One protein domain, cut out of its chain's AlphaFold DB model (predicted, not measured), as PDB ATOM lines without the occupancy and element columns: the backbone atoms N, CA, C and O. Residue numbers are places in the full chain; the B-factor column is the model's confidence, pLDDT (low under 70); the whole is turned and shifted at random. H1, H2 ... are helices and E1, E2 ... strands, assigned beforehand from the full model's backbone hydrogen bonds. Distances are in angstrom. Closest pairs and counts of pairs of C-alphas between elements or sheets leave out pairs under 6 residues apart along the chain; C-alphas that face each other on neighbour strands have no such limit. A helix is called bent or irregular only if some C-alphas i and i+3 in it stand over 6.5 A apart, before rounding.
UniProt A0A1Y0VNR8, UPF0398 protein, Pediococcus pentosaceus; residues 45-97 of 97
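Overview. This is residues 45 to 97 of the 97 residues of the protein "UPF0398 protein" of Pediococcus pentosaceus (UniProt A0A1Y0VNR8). Two short parallel strands side by side, E1 and E2, with the helix H1 packed over one face of the pair, make a small body, and from the end of E2 the long helix H2 runs out as an arm, its residues 86 to 96 and the last residue, Glu 97, sticking out free. Between E1 and H1 the chain loops out beyond the end of E1 and folds back, so that H1 returns along the strands toward the place where they begin. The printed part has 53 residues with two named strands and two named helices, in the order E1, H1, E2, H2; the sheet's order is E1, E2, parallel, and the class is mixed, helices and strands. The whole is loose, with a radius of gyration of the C-alphas of 14.3 A, and it spans 48 by 23 by 11 A, the arm H2 making much of the length.

Arrangement. E1, residues 46 to 50, and E2, residues 76 to 80, are parallel neighbour strands, with 16 degrees between their N-to-C directions. C-alphas that face each other in this pair are, for instance, those of Glu 46 and Asn 76, 4.7 A apart, and those of Leu 50 and Ile 80, 4.8 A apart. N of Ala 47 and O of Asn 76 are within hydrogen-bond range at 2.9 A, and N of Ile 80 and O of Leu 49 at 2.8 A. H1, residues 60 to 70, comes between them along the chain, and E1, H1 and E2 form a strand-helix-strand unit, two parallel neighbour strands with a helix between them in the chain, whose crossover is right-handed. The closest C-alphas of E1 and H1 are those of Leu 49 and Leu 63, 7.8 A apart. The closest C-alphas of H1 and E2 are those of Ile 66 and Val 77, 7.7 A apart. H2, residues 82 to 96, follows E2 after one residue, Asp 81. H2 and E1 are apart, but only just: their closest C-alphas are 8.5 A from each other. H1 and H2 are apart. In H1 and H2 every O i to N i+4 pair is within hydrogen-bond range, and neither helix is bent or irregular.

Along the chain. E1 begins at C-alpha 46, at (2.823, 12.114, -32.141), and is 13.9 A long from its first to its last C-alpha, that of Leu 50. H1 runs 15.0 A from C-alpha 60, at (5.145, -3.583, -28.924), to C-alpha 70. E2 measures 13.6 A from the C-alpha of Asn 76 to that of Ile 80. H2, the longest helix with 15 residues, measures 21.4 A from C-alpha 82 to C-alpha 96, which lies at (27.303, 15.921, -11.344).

Size, cuts and confidence. The two C-alphas farthest apart are those of His 72 and Glu 97, at 48.1 A, and those of Asp 45 and Glu 97, first and last of the printed part, are 38.1 A apart. Residues 68 to 73, of which 68 to 70 belong to H1, stand free, and so do residues 86 to 97, of which 86 to 96 belong to H2. Without these stretches the body has 35 residues and spans 26 by 18 by 10 A. The printed part has no cut, and residue 97 is the chain's last. The links from H1 to E2 and from E2 to H2 are tight, the link from E1 to H1 is short with 9 residues, and no link is long. The mean pLDDT of the printed part is 93.6, and one printed residue, Glu 97, is under 70.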
ATOM      1  N   ASP A  45      -0.858  14.162 -31.783       97.94
ATOM      2  CA  ASP A  45      -0.107  14.468 -33.009       97.94
ATOM      3  C   ASP A  45       1.082  13.511 -33.224       97.94
ATOM      4  O   ASP A  45       1.479  13.229 -34.356       97.94
ATOM      5  N   GLU A  46       1.646  12.986 -32.133       98.12
ATOM      6  CA  GLU A  46       2.823  12.114 -32.141       98.12
ATOM      7  C   GLU A  46       2.891  11.224 -30.891       98.12
ATOM      8  O   GLU A  46       2.093  11.356 -29.958       98.12
ATOM      9  N   ALA A  47       3.823  10.268 -30.878       97.94
ATOM     10  CA  ALA A  47       4.080   9.396 -29.736       97.94
ATOM     11  C   ALA A  47       5.574   9.296 -29.407       97.94
ATOM     12  O   ALA A  47       6.413   9.245 -30.297       97.94
ATOM     13  N   LEU A  48       5.875   9.171 -28.115       97.38
ATOM     14  CA  LEU A  48       7.194   8.823 -27.592       97.38
ATOM     15  C   LEU A  48       7.064   7.529 -26.788       97.38
ATOM     16  O   LEU A  48       6.224   7.445 -25.886       97.38
ATOM     17  N   LEU A  49       7.869   6.520 -27.108       96.62
ATOM     18  CA  LEU A  49       7.787   5.197 -26.493       96.62
ATOM     19  C   LEU A  49       9.121   4.791 -25.877       96.62
ATOM     20  O   LEU A  49      10.140   4.833 -26.542       96.62
ATOM     21  N   LEU A  50       9.106   4.284 -24.644       95.12
ATOM     22  CA  LEU A  50      10.237   3.503 -24.139       95.12
ATOM     23  C   LEU A  50      10.123   2.082 -24.698       95.12
ATOM     24  O   LEU A  50       9.227   1.323 -24.288       95.12
ATOM     25  N   TYR A  51      10.973   1.743 -25.658       96.25
ATOM     26  CA  TYR A  51      10.898   0.481 -26.375       96.25
ATOM     27  C   TYR A  51      12.243   0.087 -26.977       96.25
ATOM     28  O   TYR A  51      12.890   0.893 -27.630       96.25
ATOM     29  N   ASP A  52      12.590  -1.181 -26.798       93.38
ATOM     30  CA  ASP A  52      13.817  -1.798 -27.280       93.38
ATOM     31  C   ASP A  52      13.436  -3.009 -28.148       93.38
ATOM     32  O   ASP A  52      12.612  -3.838 -27.737       93.38
ATOM     33  N   ASP A  53      13.979  -3.086 -29.366       88.75
ATOM     34  CA  ASP A  53      13.661  -4.155 -30.323       88.75
ATOM     35  C   ASP A  53      14.244  -5.519 -29.898       88.75
ATOM     36  O   ASP A  53      13.700  -6.561 -30.275       88.75
ATOM     37  N   GLU A  54      15.312  -5.548 -29.091       90.94
ATOM     38  CA  GLU A  54      15.906  -6.788 -28.575       90.94
ATOM     39  C   GLU A  54      15.139  -7.322 -27.353       90.94
ATOM     40  O   GLU A  54      15.038  -8.536 -27.142       90.94
ATOM     41  N   HIS A  55      14.538  -6.421 -26.573       89.31
ATOM     42  CA  HIS A  55      13.801  -6.717 -25.346       89.31
ATOM     43  C   HIS A  55      12.313  -6.384 -25.480       89.31
ATOM     44  O   HIS A  55      11.761  -5.536 -24.770       89.31
ATOM     45  N   GLU A  56      11.631  -7.116 -26.364       88.56
ATOM     46  CA  GLU A  56      10.218  -6.883 -26.656       88.56
ATOM     47  C   GLU A  56       9.327  -6.914 -25.399       88.56
ATOM     48  O   GLU A  56       9.283  -7.878 -24.626       88.56
ATOM     49  N   GLY A  57       8.530  -5.857 -25.233       91.06
ATOM     50  CA  GLY A  57       7.578  -5.703 -24.137       91.06
ATOM     51  C   GLY A  57       6.146  -5.454 -24.603       91.06
ATOM     52  O   GLY A  57       5.816  -5.478 -25.788       91.06
ATOM     53  N   LYS A  58       5.262  -5.143 -23.647       94.00
ATOM     54  CA  LYS A  58       3.861  -4.779 -23.939       94.00
ATOM     55  C   LYS A  58       3.748  -3.561 -24.861       94.00
ATOM     56  O   LYS A  58       2.800  -3.490 -25.634       94.00
ATOM     57  N   THR A  59       4.724  -2.655 -24.815       94.88
ATOM     58  CA  THR A  59       4.809  -1.475 -25.687       94.88
ATOM     59  C   THR A  59       4.817  -1.845 -27.177       94.88
ATOM     60  O   THR A  59       4.336  -1.065 -27.993       94.88
ATOM     61  N   LYS A  60       5.230  -3.073 -27.546       96.06
ATOM     62  CA  LYS A  60       5.145  -3.583 -28.924       96.06
ATOM     63  C   LYS A  60       3.731  -3.493 -29.505       96.06
ATOM     64  O   LYS A  60       3.572  -3.272 -30.701       96.06
ATOM     65  N   PHE A  61       2.689  -3.660 -28.684       96.50
ATOM     66  CA  PHE A  61       1.306  -3.551 -29.158       96.50
ATOM     67  C   PHE A  61       0.944  -2.125 -29.576       96.50
ATOM     68  O   PHE A  61       0.232  -1.962 -30.564       96.50
ATOM     69  N   ASP A  62       1.428  -1.115 -28.852       97.06
ATOM     70  CA  ASP A  62       1.201   0.291 -29.192       97.06
ATOM     71  C   ASP A  62       2.039   0.687 -30.409       97.06
ATOM     72  O   ASP A  62       1.503   1.264 -31.351       97.06
ATOM     73  N   LEU A  63       3.310   0.270 -30.457       97.38
ATOM     74  CA  LEU A  63       4.176   0.497 -31.617       97.38
ATOM     75  C   LEU A  63       3.599  -0.125 -32.896       97.38
ATOM     76  O   LEU A  63       3.590   0.515 -33.943       97.38
ATOM     77  N   ASN A  64       3.064  -1.346 -32.824       97.19
ATOM     78  CA  ASN A  64       2.405  -1.978 -33.968       97.19
ATOM     79  C   ASN A  64       1.143  -1.218 -34.399       97.19
ATOM     80  O   ASN A  64       0.922  -1.052 -35.596       97.19
ATOM     81  N   ALA A  65       0.329  -0.742 -33.449       98.00
ATOM     82  CA  ALA A  65      -0.855   0.056 -33.764       98.00
ATOM     83  C   ALA A  65      -0.477   1.381 -34.449       98.00
ATOM     84  O   ALA A  65      -1.100   1.749 -35.443       98.00
ATOM     85  N   ILE A  66       0.576   2.049 -33.967       98.25
ATOM     86  CA  ILE A  66       1.136   3.258 -34.582       98.25
ATOM     87  C   ILE A  66       1.634   2.960 -35.999       98.25
ATOM     88  O   ILE A  66       1.240   3.656 -36.929       98.25
ATOM     89  N   ARG A  67       2.428   1.899 -36.194       97.62
ATOM     90  CA  ARG A  67       2.946   1.506 -37.518       97.62
ATOM     91  C   ARG A  67       1.818   1.268 -38.523       97.62
ATOM     92  O   ARG A  67       1.883   1.775 -39.636       97.62
ATOM     93  N   SER A  68       0.750   0.573 -38.124       98.00
ATOM     94  CA  SER A  68      -0.430   0.397 -38.984       98.00
ATOM     95  C   SER A  68      -1.178   1.709 -39.248       98.00
ATOM     96  O   SER A  68      -1.706   1.914 -40.338       98.00
ATOM     97  N   PHE A  69      -1.229   2.624 -38.279       98.25
ATOM     98  CA  PHE A  69      -1.845   3.940 -38.461       98.25
ATOM     99  C   PHE A  69      -1.048   4.823 -39.436       98.25
ATOM    100  O   PHE A  69      -1.649   5.521 -40.259       98.25
ATOM    101  N   GLN A  70       0.285   4.725 -39.399       98.19
ATOM    102  CA  GLN A  70       1.220   5.426 -40.284       98.19
ATOM    103  C   GLN A  70       1.104   5.015 -41.759       98.19
ATOM    104  O   GLN A  70       1.469   5.791 -42.637       98.19
ATOM    105  N   GLU A  71       0.551   3.835 -42.063       98.06
ATOM    106  CA  GLU A  71       0.291   3.408 -43.449       98.06
ATOM    107  C   GLU A  71      -0.661   4.365 -44.190       98.06
ATOM    108  O   GLU A  71      -0.620   4.456 -45.416       98.06
ATOM    109  N   HIS A  72      -1.515   5.083 -43.450       97.38
ATOM    110  CA  HIS A  72      -2.563   5.942 -44.008       97.38
ATOM    111  C   HIS A  72      -2.549   7.379 -43.463       97.38
ATOM    112  O   HIS A  72      -3.280   8.224 -43.978       97.38
ATOM    113  N   ASN A  73      -1.746   7.670 -42.435       97.50
ATOM    114  CA  ASN A  73      -1.721   8.959 -41.744       97.50
ATOM    115  C   ASN A  73      -0.280   9.404 -41.487       97.50
ATOM    116  O   ASN A  73       0.600   8.585 -41.238       97.50
ATOM    117  N   SER A  74      -0.036  10.715 -41.489       97.06
ATOM    118  CA  SER A  74       1.223  11.254 -40.975       97.06
ATOM    119  C   SER A  74       1.132  11.308 -39.453       97.06
ATOM    120  O   SER A  74       0.307  12.039 -38.917       97.06
ATOM    121  N   TYR A  75       1.933  10.489 -38.778       98.31
ATOM    122  CA  TYR A  75       1.976  10.403 -37.321       98.31
ATOM    123  C   TYR A  75       3.413  10.100 -36.907       98.31
ATOM    124  O   TYR A  75       3.951   9.062 -37.299       98.31
ATOM    125  N   ASN A  76       4.057  11.006 -36.176       97.94
ATOM    126  CA  ASN A  76       5.446  10.820 -35.768       97.94
ATOM    127  C   ASN A  76       5.535   9.871 -34.564       97.94
ATOM    128  O   ASN A  76       4.684   9.901 -33.673       97.94
ATOM    129  N   VAL A  77       6.558   9.019 -34.543       97.69
ATOM    130  CA  VAL A  77       6.864   8.187 -33.378       97.69
ATOM    131  C   VAL A  77       8.359   8.153 -33.138       97.69
ATOM    132  O   VAL A  77       9.128   7.811 -34.032       97.69
ATOM    133  N   GLU A  78       8.735   8.484 -31.915       97.19
ATOM    134  CA  GLU A  78      10.092   8.376 -31.405       97.19
ATOM    135  C   GLU A  78      10.149   7.252 -30.370       97.19
ATOM    136  O   GLU A  78       9.191   7.006 -29.624       97.19
ATOM    137  N   THR A  79      11.268   6.539 -30.343       96.00
ATOM    138  CA  THR A  79      11.537   5.494 -29.359       96.00
ATOM    139  C   THR A  79      12.773   5.865 -28.565       96.00
ATOM    140  O   THR A  79      13.748   6.300 -29.159       96.00
ATOM    141  N   ILE A  80      12.710   5.664 -27.251       96.38
ATOM    142  CA  ILE A  80      13.863   5.643 -26.356       96.38
ATOM    143  C   ILE A  80      14.170   4.167 -26.112       96.38
ATOM    144  O   ILE A  80      13.332   3.458 -25.539       96.38
ATOM    145  N   ASP A  81      15.322   3.701 -26.571       95.44
ATOM    146  CA  ASP A  81      15.805   2.345 -26.339       95.44
ATOM    147  C   ASP A  81      16.779   2.287 -25.146       95.44
ATOM    148  O   ASP A  81      16.907   3.236 -24.365       95.44
ATOM    149  N   PHE A  82      17.402   1.131 -24.907       93.75
ATOM    150  CA  PHE A  82      18.342   1.000 -23.795       93.75
ATOM    151  C   PHE A  82      19.695   1.665 -24.042       93.75
ATOM    152  O   PHE A  82      20.328   2.058 -23.060       93.75
ATOM    153  N   TYR A  83      20.114   1.834 -25.294       94.50
ATOM    154  CA  TYR A  83      21.328   2.576 -25.619       94.50
ATOM    155  C   TYR A  83      21.139   4.064 -25.336       94.50
ATOM    156  O   TYR A  83      22.006   4.663 -24.702       94.50
ATOM    157  N   ASP A  84      19.978   4.623 -25.687       95.19
ATOM    158  CA  ASP A  84      19.631   6.012 -25.370       95.19
ATOM    159  C   ASP A  84      19.688   6.262 -23.851       95.19
ATOM    160  O   ASP A  84      20.244   7.252 -23.376       95.19
ATOM    161  N   LEU A  85      19.140   5.336 -23.055       94.19
ATOM    162  CA  LEU A  85      19.180   5.440 -21.593       94.19
ATOM    163  C   LEU A  85      20.595   5.316 -21.018       94.19
ATOM    164  O   LEU A  85      20.897   5.951 -20.006       94.19
ATOM    165  N   GLU A  86      21.435   4.463 -21.605       93.94
ATOM    166  CA  GLU A  86      22.822   4.287 -21.179       93.94
ATOM    167  C   GLU A  86      23.638   5.556 -21.455       93.94
ATOM    168  O   GLU A  86      24.305   6.057 -20.546       93.94
ATOM    169  N   GLU A  87      23.519   6.117 -22.660       95.19
ATOM    170  CA  GLU A  87      24.172   7.370 -23.045       95.19
ATOM    171  C   GLU A  87      23.758   8.521 -22.115       95.19
ATOM    172  O   GLU A  87      24.613   9.196 -21.536       95.19
ATOM    173  N   GLU A  88      22.454   8.691 -21.876       94.31
ATOM    174  CA  GLU A  88      21.943   9.725 -20.972       94.31
ATOM    175  C   GLU A  88      22.423   9.539 -19.526       94.31
ATOM    176  O   GLU A  88      22.695  10.520 -18.829       94.31
ATOM    177  N   SER A  89      22.571   8.295 -19.057       93.44
ATOM    178  CA  SER A  89      23.102   8.020 -17.718       93.44
ATOM    179  C   SER A  89      24.560   8.458 -17.579       93.44
ATOM    180  O   SER A  89      24.911   9.038 -16.550       93.44
ATOM    181  N   MET A  90      25.399   8.200 -18.586       94.06
ATOM    182  CA  MET A  90      26.805   8.622 -18.571       94.06
ATOM    183  C   MET A  90      26.918  10.151 -18.585       94.06
ATOM    184  O   MET A  90      27.635  10.731 -17.773       94.06
ATOM    185  N   LEU A  91      26.136  10.814 -19.442       92.38
ATOM    186  CA  LEU A  91      26.089  12.278 -19.516       92.38
ATOM    187  C   LEU A  91      25.591  12.926 -18.219       92.38
ATOM    188  O   LEU A  91      25.957  14.061 -17.914       92.38
ATOM    189  N   TYR A  92      24.704  12.253 -17.483       90.44
ATOM    190  CA  TYR A  92      24.222  12.734 -16.192       90.44
ATOM    191  C   TYR A  92      25.312  12.651 -15.118       90.44
ATOM    192  O   TYR A  92      25.493  13.612 -14.375       90.44
ATOM    193  N   GLU A  93      26.067  11.550 -15.074       89.12
ATOM    194  CA  GLU A  93      27.186  11.369 -14.139       89.12
ATOM    195  C   GLU A  93      28.287  12.415 -14.369       89.12
ATOM    196  O   GLU A  93      28.735  13.043 -13.416       89.12
ATOM    197  N   GLU A  94      28.625  12.712 -15.629       84.44
ATOM    198  CA  GLU A  94      29.598  13.761 -15.978       84.44
ATOM    199  C   GLU A  94      29.163  15.179 -15.569       84.44
ATOM    200  O   GLU A  94      30.007  16.052 -15.377       84.44
ATOM    201  N   LYS A  95      27.854  15.452 -15.474       78.69
ATOM    202  CA  LYS A  95      27.328  16.776 -15.082       78.69
ATOM    203  C   LYS A  95      27.294  16.987 -13.571       78.69
ATOM    204  O   LYS A  95      27.214  18.137 -13.136       78.69
ATOM    205  N   ASP A  96      27.283  15.898 -12.806       71.75
ATOM    206  CA  ASP A  96      27.303  15.921 -11.344       71.75
ATOM    207  C   ASP A  96      28.746  15.962 -10.779       71.75
ATOM    208  O   ASP A  96      28.914  16.170  -9.571       71.75
ATOM    209  N   GLU A  97      29.770  15.824 -11.637       54.50
ATOM    210  CA  GLU A  97      31.197  16.096 -11.354       54.50
ATOM    211  C   GLU A  97      31.602  17.564 -11.605       54.50
ATOM    212  O   GLU A  97      32.378  18.102 -10.773       54.50
TER     213      GLU A  97